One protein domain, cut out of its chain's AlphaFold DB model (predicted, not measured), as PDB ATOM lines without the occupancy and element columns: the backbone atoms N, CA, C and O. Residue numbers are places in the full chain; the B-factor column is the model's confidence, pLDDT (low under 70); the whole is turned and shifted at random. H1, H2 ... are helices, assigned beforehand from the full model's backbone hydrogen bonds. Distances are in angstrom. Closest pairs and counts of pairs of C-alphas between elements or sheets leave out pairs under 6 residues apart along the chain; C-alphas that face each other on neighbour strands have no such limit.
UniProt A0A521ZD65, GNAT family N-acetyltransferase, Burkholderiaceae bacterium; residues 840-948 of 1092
ATOM      1  N   ARG A 840     137.248 166.272 126.605       87.44
ATOM      2  CA  ARG A 840     138.714 166.330 126.622       87.44
ATOM      3  C   ARG A 840     139.269 167.319 125.601       87.44
ATOM      4  O   ARG A 840     140.247 167.985 125.913       87.44
ATOM      5  N   TYR A 841     138.631 167.507 124.444       91.62
ATOM      6  CA  TYR A 841     139.113 168.459 123.437       91.62
ATOM      7  C   TYR A 841     139.038 169.909 123.914       91.62
ATOM      8  O   TYR A 841     139.992 170.663 123.734       91.62
ATOM      9  N   ALA A 842     137.936 170.292 124.569       88.44
ATOM     10  CA  ALA A 842     137.801 171.615 125.170       88.44
ATOM     11  C   ALA A 842     138.859 171.816 126.263       88.44
ATOM     12  O   ALA A 842     139.535 172.844 126.281       88.44
ATOM     13  N   THR A 843     139.058 170.810 127.120       85.19
ATOM     14  CA  THR A 843     140.102 170.813 128.153       85.19
ATOM     15  C   THR A 843     141.501 170.998 127.552       85.19
ATOM     16  O   THR A 843     142.260 171.842 128.024       85.19
ATOM     17  N   GLN A 844     141.837 170.294 126.466       88.81
ATOM     18  CA  GLN A 844     143.142 170.445 125.812       88.81
ATOM     19  C   GLN A 844     143.303 171.785 125.090       88.81
ATOM     20  O   GLN A 844     144.385 172.369 125.132       88.81
ATOM     21  N   TRP A 845     142.236 172.330 124.501       87.81
ATOM     22  CA  TRP A 845     142.249 173.691 123.957       87.81
ATOM     23  C   TRP A 845     142.542 174.740 125.040       87.81
ATOM     24  O   TRP A 845     143.237 175.725 124.803       87.81
ATOM     25  N   LEU A 846     142.067 174.528 126.266       82.69
ATOM     26  CA  LEU A 846     142.380 175.413 127.388       82.69
ATOM     27  C   LEU A 846     143.839 175.284 127.825       82.69
ATOM     28  O   LEU A 846     144.467 176.296 128.134       82.69
ATOM     29  N   PHE A 847     144.390 174.070 127.839       84.19
ATOM     30  CA  PHE A 847     145.793 173.841 128.188       84.19
ATOM     31  C   PHE A 847     146.775 174.314 127.108       84.19
ATOM     32  O   PHE A 847     147.872 174.747 127.448       84.19
ATOM     33  N   SER A 848     146.386 174.332 125.831       83.00
ATOM     34  CA  SER A 848     147.271 174.776 124.741       83.00
ATOM     35  C   SER A 848     147.705 176.243 124.858       83.00
ATOM     36  O   SER A 848     148.785 176.612 124.404       83.00
ATOM     37  N   HIS A 849     146.933 177.085 125.552       80.19
ATOM     38  CA  HIS A 849     147.321 178.473 125.830       80.19
ATOM     39  C   HIS A 849     148.611 178.565 126.655       80.19
ATOM     40  O   HIS A 849     149.371 179.518 126.503       80.19
ATOM     41  N   PHE A 850     148.871 177.573 127.508       80.06
ATOM     42  CA  PHE A 850     150.105 177.486 128.279       80.06
ATOM     43  C   PHE A 850     151.309 177.103 127.407       80.06
ATOM     44  O   PHE A 850     152.419 177.570 127.657       80.06
ATOM     45  N   GLU A 851     151.104 176.302 126.359       74.44
ATOM     46  CA  GLU A 851     152.160 175.952 125.397       74.44
ATOM     47  C   GLU A 851     152.608 177.156 124.565       74.44
ATOM     48  O   GLU A 851     153.783 177.251 124.214       74.44
ATOM     49  N   ASN A 852     151.701 178.105 124.325       76.62
ATOM     50  CA  ASN A 852     151.997 179.353 123.621       76.62
ATOM     51  C   ASN A 852     152.830 180.345 124.459       76.62
ATOM     52  O   ASN A 852     153.253 181.381 123.943       76.62
ATOM     53  N   LEU A 853     153.075 180.069 125.748       80.69
ATOM     54  CA  LEU A 853     153.935 180.910 126.580       80.69
ATOM     55  C   LEU A 853     155.419 180.713 126.220       80.69
ATOM     56  O   LEU A 853     155.879 179.575 126.091       80.69
ATOM     57  N   PRO A 854     156.222 181.796 126.166       84.81
ATOM     58  CA  PRO A 854     157.670 181.700 126.016       84.81
ATOM     59  C   PRO A 854     158.304 180.728 127.021       84.81
ATOM     60  O   PRO A 854     157.967 180.725 128.210       84.81
ATOM     61  N   ALA A 855     159.275 179.932 126.561       85.25
ATOM     62  CA  ALA A 855     159.893 178.864 127.352       85.25
ATOM     63  C   ALA A 855     160.376 179.286 128.761       85.25
ATOM     64  O   ALA A 855     160.162 178.504 129.692       85.25
ATOM     65  N   PRO A 856     160.963 180.483 128.981       85.19
ATOM     66  CA  PRO A 856     161.356 180.925 130.322       85.19
ATOM     67  C   PRO A 856     160.168 181.099 131.281       85.19
ATOM     68  O   PRO A 856     160.235 180.650 132.424       85.19
ATOM     69  N   LEU A 857     159.061 181.684 130.808       82.56
ATOM     70  CA  LEU A 857     157.842 181.876 131.606       82.56
ATOM     71  C   LEU A 857     157.189 180.538 131.943       82.56
ATOM     72  O   LEU A 857     156.760 180.323 133.075       82.56
ATOM     73  N   ARG A 858     157.181 179.613 130.980       84.75
ATOM     74  CA  ARG A 858     156.684 178.251 131.174       84.75
ATOM     75  C   ARG A 858     157.484 177.498 132.244       84.75
ATOM     76  O   ARG A 858     156.893 176.905 133.143       84.75
ATOM     77  N   ARG A 859     158.821 177.575 132.193       84.00
ATOM     78  CA  ARG A 859     159.717 176.972 133.202       84.00
ATOM     79  C   ARG A 859     159.490 177.564 134.591       84.00
ATOM     80  O   ARG A 859     159.428 176.813 135.559       84.00
ATOM     81  N   LEU A 860     159.331 178.887 134.683       84.12
ATOM     82  CA  LEU A 860     159.042 179.564 135.945       84.12
ATOM     83  C   LEU A 860     157.687 179.129 136.516       84.12
ATOM     84  O   LEU A 860     157.617 178.737 137.679       84.12
ATOM     85  N   ALA A 861     156.630 179.144 135.700       81.88
ATOM     86  CA  ALA A 861     155.300 178.711 136.114       81.88
ATOM     87  C   ALA A 861     155.315 177.258 136.613       81.88
ATOM     88  O   ALA A 861     154.783 176.977 137.685       81.88
ATOM     89  N   HIS A 862     155.983 176.355 135.888       83.88
ATOM     90  CA  HIS A 862     156.141 174.957 136.288       83.88
ATOM     91  C   HIS A 862     156.907 174.806 137.614       83.88
ATOM     92  O   HIS A 862     156.465 174.085 138.509       83.88
ATOM     93  N   ALA A 863     158.013 175.537 137.797       83.00
ATOM     94  CA  ALA A 863     158.788 175.509 139.038       83.00
ATOM     95  C   ALA A 863     157.984 176.017 140.248       83.00
ATOM     96  O   ALA A 863     158.075 175.444 141.335       83.00
ATOM     97  N   VAL A 864     157.171 177.064 140.065       82.75
ATOM     98  CA  VAL A 864     156.263 177.578 141.104       82.75
ATOM     99  C   VAL A 864     155.160 176.563 141.408       82.75
ATOM    100  O   VAL A 864     154.883 176.286 142.576       82.75
ATOM    101  N   ALA A 865     154.564 175.958 140.380       81.12
ATOM    102  CA  ALA A 865     153.499 174.973 140.529       81.12
ATOM    103  C   ALA A 865     153.949 173.710 141.285       81.12
ATOM    104  O   ALA A 865     153.191 173.195 142.105       81.12
ATOM    105  N   ASN A 866     155.182 173.239 141.074       78.69
ATOM    106  CA  ASN A 866     155.721 172.070 141.785       78.69
ATOM    107  C   ASN A 866     156.097 172.363 143.243       78.69
ATOM    108  O   ASN A 866     156.143 171.447 144.056       78.69
ATOM    109  N   LYS A 867     156.345 173.631 143.589       78.81
ATOM    110  CA  LYS A 867     156.643 174.065 144.964       78.81
ATOM    111  C   LYS A 867     155.408 174.519 145.743       78.81
ATOM    112  O   LYS A 867     155.531 174.859 146.915       78.81
ATOM    113  N   THR A 868     154.238 174.574 145.106       73.12
ATOM    114  CA  THR A 868     152.996 175.015 145.753       73.12
ATOM    115  C   THR A 868     152.403 173.857 146.567       73.12
ATOM    116  O   THR A 868     152.019 172.860 145.956       73.12
ATOM    117  N   PRO A 869     152.292 173.968 147.908       61.31
ATOM    118  CA  PRO A 869     151.727 172.911 148.744       61.31
ATOM    119  C   PRO A 869     150.243 172.678 148.452       61.31
ATOM    120  O   PRO A 869     149.479 173.628 148.225       61.31
ATOM    121  N   ASP A 870     149.812 171.421 148.530       48.69
ATOM    122  CA  ASP A 870     148.400 171.065 148.457       48.69
ATOM    123  C   ASP A 870     147.705 171.504 149.762       48.69
ATOM    124  O   ASP A 870     147.914 170.939 150.828       48.69
ATOM    125  N   GLY A 871     146.928 172.593 149.705       45.66
ATOM    126  CA  GLY A 871     146.255 173.164 150.887       45.66
ATOM    127  C   GLY A 871     145.591 174.531 150.678       45.66
ATOM    128  O   GLY A 871     144.666 174.897 151.400       45.66
ATOM    129  N   LEU A 872     145.986 175.286 149.644       48.12
ATOM    130  CA  LEU A 872     145.358 176.559 149.253       48.12
ATOM    131  C   LEU A 872     144.459 176.359 148.024       48.12
ATOM    132  O   LEU A 872     144.961 176.287 146.911       48.12
ATOM    133  N   SER A 873     143.134 176.317 148.196       55.16
ATOM    134  CA  SER A 873     142.176 175.812 147.185       55.16
ATOM    135  C   SER A 873     142.217 176.444 145.781       55.16
ATOM    136  O   SER A 873     141.784 175.805 144.824       55.16
ATOM    137  N   LEU A 874     142.704 177.680 145.625       58.44
ATOM    138  CA  LEU A 874     142.905 178.331 144.318       58.44
ATOM    139  C   LEU A 874     144.333 178.170 143.786       58.44
ATOM    140  O   LEU A 874     144.506 177.932 142.592       58.44
ATOM    141  N   ALA A 875     145.345 178.272 144.652       63.72
ATOM    142  CA  ALA A 875     146.741 178.089 144.260       63.72
ATOM    143  C   ALA A 875     147.024 176.627 143.897       63.72
ATOM    144  O   ALA A 875     147.686 176.378 142.900       63.72
ATOM    145  N   SER A 876     146.437 175.668 144.618       64.75
ATOM    146  CA  SER A 876     146.502 174.242 144.283       64.75
ATOM    147  C   SER A 876     145.811 173.934 142.953       64.75
ATOM    148  O   SER A 876     146.311 173.126 142.179       64.75
ATOM    149  N   LYS A 877     144.711 174.626 142.619       64.81
ATOM    150  CA  LYS A 877     144.050 174.501 141.307       64.81
ATOM    151  C   LYS A 877     144.877 175.101 140.172       64.81
ATOM    152  O   LYS A 877     144.987 174.473 139.125       64.81
ATOM    153  N   ALA A 878     145.473 176.277 140.370       72.06
ATOM    154  CA  ALA A 878     146.359 176.893 139.382       72.06
ATOM    155  C   ALA A 878     147.646 176.076 139.191       72.06
ATOM    156  O   ALA A 878     148.063 175.834 138.063       72.06
ATOM    157  N   ALA A 879     148.232 175.589 140.285       76.81
ATOM    158  CA  ALA A 879     149.377 174.694 140.252       76.81
ATOM    159  C   ALA A 879     149.028 173.373 139.554       76.81
ATOM    160  O   ALA A 879     149.773 172.939 138.687       76.81
ATOM    161  N   SER A 880     147.863 172.784 139.844       74.38
ATOM    162  CA  SER A 880     147.360 171.599 139.138       74.38
ATOM    163  C   SER A 880     147.176 171.863 137.639       74.38
ATOM    164  O   SER A 880     147.682 171.088 136.834       74.38
ATOM    165  N   TYR A 881     146.563 172.990 137.249       80.69
ATOM    166  CA  TYR A 881     146.458 173.396 135.840       80.69
ATOM    167  C   TYR A 881     147.837 173.470 135.177       80.69
ATOM    168  O   TYR A 881     148.034 172.885 134.119       80.69
ATOM    169  N   VAL A 882     148.805 174.145 135.804       82.31
ATOM    170  CA  VAL A 882     150.159 174.298 135.254       82.31
ATOM    171  C   VAL A 882     150.889 172.957 135.168       82.31
ATOM    172  O   VAL A 882     151.547 172.701 134.163       82.31
ATOM    173  N   ARG A 883     150.763 172.085 136.177       82.25
ATOM    174  CA  ARG A 883     151.353 170.736 136.165       82.25
ATOM    175  C   ARG A 883     150.817 169.918 134.994       82.25
ATOM    176  O   ARG A 883     151.606 169.391 134.220       82.25
ATOM    177  N   GLN A 884     149.497 169.898 134.803       82.12
ATOM    178  CA  GLN A 884     148.865 169.193 133.682       82.12
ATOM    179  C   GLN A 884     149.257 169.804 132.331       82.12
ATOM    180  O   GLN A 884     149.693 169.098 131.427       82.12
ATOM    181  N   ALA A 885     149.187 171.131 132.209       84.50
ATOM    182  CA  ALA A 885     149.548 171.845 130.989       84.50
ATOM    183  C   ALA A 885     151.044 171.735 130.634       84.50
ATOM    184  O   ALA A 885     151.432 172.006 129.502       84.50
ATOM    185  N   SER A 886     151.902 171.342 131.578       84.88
ATOM    186  CA  SER A 886     153.331 171.125 131.321       84.88
ATOM    187  C   SER A 886     153.632 169.759 130.701       84.88
ATOM    188  O   SER A 886     154.685 169.606 130.086       84.88
ATOM    189  N   ILE A 887     152.717 168.791 130.816       87.00
ATOM    190  CA  ILE A 887     152.826 167.490 130.143       87.00
ATOM    191  C   ILE A 887     152.565 167.713 128.645       87.00
ATOM    192  O   ILE A 887     151.575 168.371 128.322       87.00
ATOM    193  N   PRO A 888     153.420 167.246 127.720       88.75
ATOM    194  CA  PRO A 888     153.188 167.398 126.285       88.75
ATOM    195  C   PRO A 888     151.994 166.563 125.790       88.75
ATOM    196  O   PRO A 888     151.520 165.649 126.463       88.75
ATOM    197  N   MET A 889     151.480 166.908 124.608       91.31
ATOM    198  CA  MET A 889     150.548 166.048 123.875       91.31
ATOM    199  C   MET A 889     151.327 164.965 123.111       91.31
ATOM    200  O   MET A 889     152.360 165.298 122.518       91.31
ATOM    201  N   PRO A 890     150.804 163.728 123.021       92.62
ATOM    202  CA  PRO A 890     149.489 163.272 123.498       92.62
ATOM    203  C   PRO A 890     149.437 162.789 124.961       92.62
ATOM    204  O   PRO A 890     148.347 162.529 125.464       92.62
ATOM    205  N   GLU A 891     150.564 162.708 125.671       90.69
ATOM    206  CA  GLU A 891     150.677 162.120 127.018       90.69
ATOM    207  C   GLU A 891     149.742 162.784 128.040       90.69
ATOM    208  O   GLU A 891     149.176 162.128 128.914       90.69
ATOM    209  N   ARG A 892     149.501 164.091 127.891       89.00
ATOM    210  CA  ARG A 892     148.559 164.858 128.720       89.00
ATOM    211  C   ARG A 892     147.131 164.292 128.704       89.00
ATOM    212  O   ARG A 892     146.372 164.523 129.644       89.00
ATOM    213  N   MET A 893     146.734 163.538 127.678       86.12
ATOM    214  CA  MET A 893     145.414 162.892 127.641       86.12
ATOM    215  C   MET A 893     145.262 161.797 128.714       86.12
ATOM    216  O   MET A 893     144.132 161.469 129.071       86.12
ATOM    217  N   HIS A 894     146.369 161.317 129.295       87.50
ATOM    218  CA  HIS A 894     146.411 160.253 130.306       87.50
ATOM    219  C   HIS A 894     146.663 160.736 131.734       87.50
ATOM    220  O   HIS A 894     146.874 159.924 132.626       87.50
ATOM    221  N   THR A 895     146.574 162.037 132.026       78.69
ATOM    222  CA  THR A 895     146.827 162.546 133.395       78.69
ATOM    223  C   THR A 895     145.859 161.999 134.465       78.69
ATOM    224  O   THR A 895     146.090 162.128 135.670       78.69
ATOM    225  N   TYR A 896     144.754 161.385 134.042       75.81
ATOM    226  CA  TYR A 896     143.783 160.719 134.911       75.81
ATOM    227  C   TYR A 896     143.812 159.187 134.796       75.81
ATOM    228  O   TYR A 896     142.958 158.536 135.393       75.81
ATOM    229  N   ASN A 897     144.775 158.620 134.059       86.62
ATOM    230  CA  ASN A 897     144.937 157.179 133.912       86.62
ATOM    231  C   ASN A 897     145.182 156.528 135.288       86.62
ATOM    232  O   ASN A 897     145.904 157.065 136.133       86.62
ATOM    233  N   LEU A 898     144.521 155.395 135.531       82.62
ATOM    234  CA  LEU A 898     144.566 154.670 136.800       82.62
ATOM    235  C   LEU A 898     145.975 154.162 137.115       82.62
ATOM    236  O   LEU A 898     146.443 154.343 138.239       82.62
ATOM    237  N   ILE A 899     146.669 153.606 136.117       89.06
ATOM    238  CA  ILE A 899     148.027 153.078 136.282       89.06
ATOM    239  C   ILE A 899     148.996 154.196 136.661       89.06
ATOM    240  O   ILE A 899     149.815 154.013 137.553       89.06
ATOM    241  N   GLU A 900     148.870 155.370 136.047       84.56
ATOM    242  CA  GLU A 900     149.733 156.521 136.347       84.56
ATOM    243  C   GLU A 900     149.546 157.052 137.767       84.56
ATOM    244  O   GLU A 900     150.492 157.497 138.414       84.56
ATOM    245  N   ARG A 901     148.312 157.011 138.272       83.44
ATOM    246  CA  ARG A 901     147.993 157.513 139.612       83.44
ATOM    247  C   ARG A 901     148.397 156.556 140.724       83.44
ATOM    248  O   ARG A 901     148.777 157.022 141.792       83.44
ATOM    249  N   ILE A 902     148.281 155.252 140.483       87.19
ATOM    250  CA  ILE A 902     148.613 154.202 141.456       87.19
ATOM    251  C   ILE A 902     150.103 153.821 141.367       87.19
ATOM    252  O   ILE A 902     150.726 153.479 142.372       87.19
ATOM    253  N   GLY A 903     150.688 153.926 140.173       89.44
ATOM    254  CA  GLY A 903     152.035 153.478 139.837       89.44
ATOM    255  C   GLY A 903     152.051 152.019 139.373       89.44
ATOM    256  O   GLY A 903     151.557 151.132 140.063       89.44
ATOM    257  N   ALA A 904     152.682 151.747 138.226       92.69
ATOM    258  CA  ALA A 904     152.775 150.392 137.667       92.69
ATOM    259  C   ALA A 904     153.435 149.380 138.628       92.69
ATOM    260  O   ALA A 904     153.008 148.232 138.688       92.69
ATOM    261  N   HIS A 905     154.419 149.819 139.422       92.44
ATOM    262  CA  HIS A 905     155.108 148.999 140.429       92.44
ATOM    263  C   HIS A 905     154.223 148.570 141.606       92.44
ATOM    264  O   HIS A 905     154.551 147.610 142.290       92.44
ATOM    265  N   THR A 906     153.123 149.284 141.845       92.56
ATOM    266  CA  THR A 906     152.136 148.945 142.877       92.56
ATOM    267  C   THR A 906     151.120 147.927 142.360       92.56
ATOM    268  O   THR A 906     150.528 147.208 143.152       92.56
ATOM    269  N   ILE A 907     150.884 147.893 141.044       93.88
ATOM    270  CA  ILE A 907     149.855 147.053 140.414       93.88
ATOM    271  C   ILE A 907     150.433 145.697 139.997       93.88
ATOM    272  O   ILE A 907     149.812 144.667 140.238       93.88
ATOM    273  N   PHE A 908     151.599 145.693 139.347       96.56
ATOM    274  CA  PHE A 908     152.145 144.518 138.666       96.56
ATOM    275  C   PHE A 908     153.312 143.879 139.411       96.56
ATOM    276  O   PHE A 908     154.118 144.571 140.035       96.56
ATOM    277  N   ALA A 909     153.451 142.561 139.257       96.31
ATOM    278  CA  ALA A 909     154.573 141.811 139.807       96.31
ATOM    279  C   ALA A 909     155.928 142.278 139.216       96.31
ATOM    280  O   ALA A 909     156.009 142.587 138.015       96.31
ATOM    281  N   PRO A 910     157.025 142.280 140.000       95.50
ATOM    282  CA  PRO A 910     158.363 142.650 139.520       95.50
ATOM    283  C   PRO A 910     158.855 141.833 138.312       95.50
ATOM    284  O   PRO A 910     159.606 142.338 137.475       95.50
ATOM    285  N   GLU A 911     158.462 140.566 138.209       94.19
ATOM    286  CA  GLU A 911     158.783 139.651 137.107       94.19
ATOM    287  C   GLU A 911     158.122 140.080 135.795       94.19
ATOM    288  O   GLU A 911     158.734 139.959 134.730       94.19
ATOM    289  N   LEU A 912     156.891 140.597 135.867       94.56
ATOM    290  CA  LEU A 912     156.169 141.122 134.711       94.56
ATOM    291  C   LEU A 912     156.759 142.466 134.282       94.56
ATOM    292  O   LEU A 912     157.030 142.665 133.100       94.56
ATOM    293  N   LEU A 913     157.051 143.349 135.244       95.50
ATOM    294  CA  LEU A 913     157.658 144.661 134.988       95.50
ATOM    295  C   LEU A 913     159.021 144.564 134.288       95.50
ATOM    296  O   LEU A 913     159.350 145.419 133.473       95.50
ATOM    297  N   ARG A 914     159.795 143.502 134.548       96.06
ATOM    298  CA  ARG A 914     161.074 143.230 133.865       96.06
ATOM    299  C   ARG A 914     160.933 142.859 132.385       96.06
ATOM    300  O   ARG A 914     161.930 142.881 131.669       96.06
ATOM    301  N   GLN A 915     159.734 142.489 131.940       95.69
ATOM    302  CA  GLN A 915     159.461 142.034 130.574       95.69
ATOM    303  C   GLN A 915     158.758 143.087 129.713       95.69
ATOM    304  O   GLN A 915     158.478 142.812 128.546       95.69
ATOM    305  N   ILE A 916     158.454 144.259 130.275       96.44
ATOM    306  CA  ILE A 916     157.695 145.309 129.598       96.44
ATOM    307  C   ILE A 916     158.446 146.639 129.592       96.44
ATOM    308  O   ILE A 916     159.293 146.913 130.441       96.44
ATOM    309  N   ASP A 917     158.073 147.493 128.651       95.94
ATOM    310  CA  ASP A 917     158.379 148.912 128.628       95.94
ATOM    311  C   ASP A 917     157.116 149.709 128.986       95.94
ATOM    312  O   ASP A 917     156.159 149.808 128.211       95.94
ATOM    313  N   VAL A 918     157.124 150.313 130.177       94.25
ATOM    314  CA  VAL A 918     156.032 151.172 130.668       94.25
ATOM    315  C   VAL A 918     155.852 152.442 129.828       94.25
ATOM    316  O   VAL A 918     154.798 153.072 129.881       94.25
ATOM    317  N   MET A 919     156.857 152.825 129.031       93.81
ATOM    318  CA  MET A 919     156.792 153.977 128.131       93.81
ATOM    319  C   MET A 919     156.268 153.629 126.737       93.81
ATOM    320  O   MET A 919     155.958 154.548 125.969       93.81
ATOM    321  N   GLN A 920     156.120 152.342 126.402       94.06
ATOM    322  CA  GLN A 920     155.655 151.920 125.083       94.06
ATOM    323  C   GLN A 920     154.254 152.464 124.732       94.06
ATOM    324  O   GLN A 920     154.134 153.034 123.643       94.06
ATOM    325  N   PRO A 921     153.230 152.433 125.622       93.31
ATOM    326  CA  PRO A 921     151.922 153.034 125.327       93.31
ATOM    327  C   PRO A 921     152.013 154.492 124.867       93.31
ATOM    328  O   PRO A 921     151.329 154.920 123.934       93.31
ATOM    329  N   TYR A 922     152.896 155.267 125.498       92.69
ATOM    330  CA  TYR A 922     153.124 156.662 125.139       92.69
ATOM    331  C   TYR A 922     153.845 156.803 123.804       92.69
ATOM    332  O   TYR A 922     153.470 157.656 122.999       92.69
ATOM    333  N   ALA A 923     154.867 155.981 123.556       94.00
ATOM    334  CA  ALA A 923     155.600 155.990 122.295       94.00
ATOM    335  C   ALA A 923     154.676 155.685 121.103       94.00
ATOM    336  O   ALA A 923     154.732 156.382 120.087       94.00
ATOM    337  N   GLU A 924     153.776 154.716 121.254       92.25
ATOM    338  CA  GLU A 924     152.809 154.320 120.227       92.25
ATOM    339  C   GLU A 924     151.786 155.415 119.945       92.25
ATOM    340  O   GLU A 924     151.608 155.834 118.797       92.25
ATOM    341  N   GLN A 925     151.168 155.968 120.991       93.81
ATOM    342  CA  GLN A 925     150.246 157.082 120.808       93.81
ATOM    343  C   GLN A 925     150.926 158.311 120.216       93.81
ATOM    344  O   GLN A 925     150.335 158.999 119.382       93.81
ATOM    345  N   ARG A 926     152.174 158.589 120.608       95.31
ATOM    346  CA  ARG A 926     152.963 159.680 120.036       95.31
ATOM    347  C   ARG A 926     153.210 159.453 118.550       95.31
ATOM    348  O   ARG A 926     153.037 160.396 117.782       95.31
ATOM    349  N   ALA A 927     153.540 158.232 118.133       93.62
ATOM    350  CA  ALA A 927     153.709 157.896 116.722       93.62
ATOM    351  C   ALA A 927     152.414 158.131 115.924       93.62
ATOM    352  O   ALA A 927     152.449 158.773 114.873       93.62
ATOM    353  N   ILE A 928     151.257 157.707 116.446       92.75
ATOM    354  CA  ILE A 928     149.949 157.945 115.809       92.75
ATOM    355  C   ILE A 928     149.641 159.446 115.739       92.75
ATOM    356  O   ILE A 928     149.289 159.956 114.672       92.75
ATOM    357  N   TYR A 929     149.800 160.157 116.857       94.81
ATOM    358  CA  TYR A 929     149.530 161.590 116.977       94.81
ATOM    359  C   TYR A 929     150.422 162.425 116.052       94.81
ATOM    360  O   TYR A 929     149.947 163.378 115.443       94.81
ATOM    361  N   GLN A 930     151.703 162.075 115.917       93.50
ATOM    362  CA  GLN A 930     152.649 162.766 115.036       93.50
ATOM    363  C   GLN A 930     152.432 162.430 113.560       93.50
ATOM    364  O   GLN A 930     152.653 163.286 112.708       93.50
ATOM    365  N   ALA A 931     151.953 161.224 113.249       91.38
ATOM    366  CA  ALA A 931     151.657 160.801 111.883       91.38
ATOM    367  C   ALA A 931     150.311 161.326 111.345       91.38
ATOM    368  O   ALA A 931     149.837 160.843 110.311       91.38
ATOM    369  N   THR A 932     149.673 162.261 112.053       92.25
ATOM    370  CA  THR A 932     148.450 162.935 111.613       92.25
ATOM    371  C   THR A 932     148.708 163.807 110.378       92.25
ATOM    372  O   THR A 932     149.704 164.529 110.326       92.25
ATOM    373  N   PRO A 933     147.799 163.809 109.390       87.38
ATOM    374  CA  PRO A 933     147.897 164.704 108.243       87.38
ATOM    375  C   PRO A 933     147.424 166.142 108.547       87.38
ATOM    376  O   PRO A 933     147.396 166.970 107.640       87.38
ATOM    377  N   GLY A 934     147.001 166.443 109.783       88.88
ATOM    378  CA  GLY A 934     146.491 167.755 110.199       88.88
ATOM    379  C   GLY A 934     147.501 168.596 110.989       88.88
ATOM    380  O   GLY A 934     148.383 168.079 111.678       88.88
ATOM    381  N   ASN A 935     147.337 169.918 110.950       88.62
ATOM    382  CA  ASN A 935     148.233 170.847 111.647       88.62
ATOM    383  C   ASN A 935     147.662 171.311 112.987       88.62
ATOM    384  O   ASN A 935     148.407 171.492 113.953       88.62
ATOM    385  N   SER A 936     146.343 171.482 113.061       93.00
ATOM    386  CA  SER A 936     145.669 171.958 114.262       93.00
ATOM    387  C   SER A 936     145.613 170.907 115.372       93.00
ATOM    388  O   SER A 936     145.411 169.716 115.131       93.00
ATOM    389  N   LEU A 937     145.702 171.370 116.625       93.06
ATOM    390  CA  LEU A 937     145.610 170.526 117.822       93.06
ATOM    391  C   LEU A 937     144.374 169.610 117.804       93.06
ATOM    392  O   LEU A 937     144.487 168.431 118.132       93.06
ATOM    393  N   ILE A 938     143.209 170.135 117.404       94.75
ATOM    394  CA  ILE A 938     141.972 169.351 117.332       94.75
ATOM    395  C   ILE A 938     142.089 168.209 116.324       94.75
ATOM    396  O   ILE A 938     141.809 167.077 116.695       94.75
ATOM    397  N   ASN A 939     142.576 168.445 115.104       95.38
ATOM    398  CA  ASN A 939     142.688 167.382 114.101       95.38
ATOM    399  C   ASN A 939     143.721 166.315 114.492       95.38
ATOM    400  O   ASN A 939     143.498 165.139 114.210       95.38
ATOM    401  N   ARG A 940     144.795 166.679 115.212       95.31
ATOM    402  CA  ARG A 940     145.731 165.686 115.769       95.31
ATOM    403  C   ARG A 940     145.075 164.793 116.825       95.31
ATOM    404  O   ARG A 940     145.294 163.587 116.827       95.31
ATOM    405  N   MET A 941     144.254 165.380 117.703       95.69
ATOM    406  CA  MET A 941     143.497 164.626 118.712       95.69
ATOM    407  C   MET A 941     142.418 163.745 118.080       95.69
ATOM    408  O   MET A 941     142.306 162.585 118.456       95.69
ATOM    409  N   LEU A 942     141.659 164.260 117.107       95.56
ATOM    410  CA  LEU A 942     140.658 163.462 116.392       95.56
ATOM    411  C   LEU A 942     141.329 162.300 115.658       95.56
ATOM    412  O   LEU A 942     140.878 161.174 115.781       95.56
ATOM    413  N   TRP A 943     142.453 162.540 114.975       95.00
ATOM    414  CA  TRP A 943     143.221 161.482 114.319       95.00
ATOM    415  C   TRP A 943     143.674 160.385 115.291       95.00
ATOM    416  O   TRP A 943     143.521 159.202 114.988       95.00
ATOM    417  N   LEU A 944     144.198 160.765 116.463       95.06
ATOM    418  CA  LEU A 944     144.545 159.804 117.510       95.06
ATOM    419  C   LEU A 944     143.314 158.998 117.945       95.06
ATOM    420  O   LEU A 944     143.383 157.775 118.031       95.06
ATOM    421  N   ASP A 945     142.183 159.665 118.158       95.00
ATOM    422  CA  ASP A 945     140.946 159.024 118.600       95.00
ATOM    423  C   ASP A 945     140.330 158.113 117.533       95.00
ATOM    424  O   ASP A 945     139.797 157.065 117.881       95.00
ATOM    425  N   TRP A 946     140.465 158.433 116.242       93.81
ATOM    426  CA  TRP A 946     140.017 157.559 115.147       93.81
ATOM    427  C   TRP A 946     140.763 156.233 115.169       93.81
ATOM    428  O   TRP A 946     140.175 155.188 114.912       93.81
ATOM    429  N   LYS A 947     142.064 156.283 115.465       92.38
ATOM    430  CA  LYS A 947     142.948 155.117 115.425       92.38
ATOM    431  C   LYS A 947     143.005 154.334 116.724       92.38
ATOM    432  O   LYS A 947     143.450 153.205 116.673       92.38
ATOM    433  N   THR A 948     142.569 154.917 117.839       92.44
ATOM    434  CA  THR A 948     142.634 154.275 119.160       92.44
ATOM    435  C   THR A 948     141.245 154.146 119.780       92.44
ATOM    436  O   THR A 948     140.713 153.051 119.897       92.44
TER     437      THR A 948
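This is residues 840 to 948 of the 1092 residues of the protein "GNAT family N-acetyltransferase" of Burkholderiaceae bacterium (UniProt A0A521ZD65). Look for an open V of helices in two lobes: one holds H1, H2 and H3, with H2 and H3 packed at a steep angle and H1 set crosswise to H3, and the other runs out through the short helices H5, H6 and H7 and back to H8 and H9, which are packed at an angle. The short H4 lies between the lobes, near the middle, and the first parts of H1 and H9 meet where the lobes join. The printed part has 109 residues with nine named helices, H1 to H9 in order, and no named strand: its class is all helix. It is only just loose, close to compact, with a radius of gyration of the C-alphas of 16.1 A, and spans 40 by 38 by 23 A.

Start at H1, residues 840 to 851; its residues 847 to 851 alone touch H3, residues 875 to 886, through 881 to 886 alone, about perpendicular at 89 degrees, with the C-alphas of Phe 847 and Ala 885 closest at 5.1 A. H2, residues 855 to 867, touches H3 at a steep tilt of 47 degrees, opposite ways; the C-alphas of Ala 865 and Ala 879 are closest, 4.1 A apart. At H4, residues 891 to 894, the closest C-alphas to H8, residues 920 to 930, are those of Glu 891 and Tyr 922, 6.3 A: close but not clearly touching. H5, residues 898 to 902, H6, residues 904 to 907, and H7, residues 910 to 913, touch no helix. H8 touches H9, residues 937 to 948, at a steep tilt of 53 degrees, opposite ways, closest at the C-alphas of Tyr 929 and Leu 944, 5.3 A. H9, with 937 to 941 alone, touches residues 841 to 845 of H1; the C-alphas of Tyr 841 and Ile 938 are closest, 6.8 A. H2 and H8 are apart. Every O i to N i+4 pair is within hydrogen-bond range in H2, H3, H5, H8 and H9, and 5 of 8 in H1; H4, H6 and H7 are too short for such a pair.

Find C-alpha 840 at (138.714, 166.330, 126.622); from there H1 runs 16.6 A to C-alpha 851. H2 covers 18.5 A and H3 16.1 A. At C-alpha 920, (155.655, 151.920, 125.083), H8 begins its 15.1 A. H9, 16.6 A long, ends at C-alpha 948, (142.634, 154.275, 119.160).

The C-alphas of Gly 871 and Pro 933 are the two farthest apart, 43.5 A. The printed part has no cut, and no link is long. Mean pLDDT of the printed part is 85.6; residues 869 to 877 are under 70.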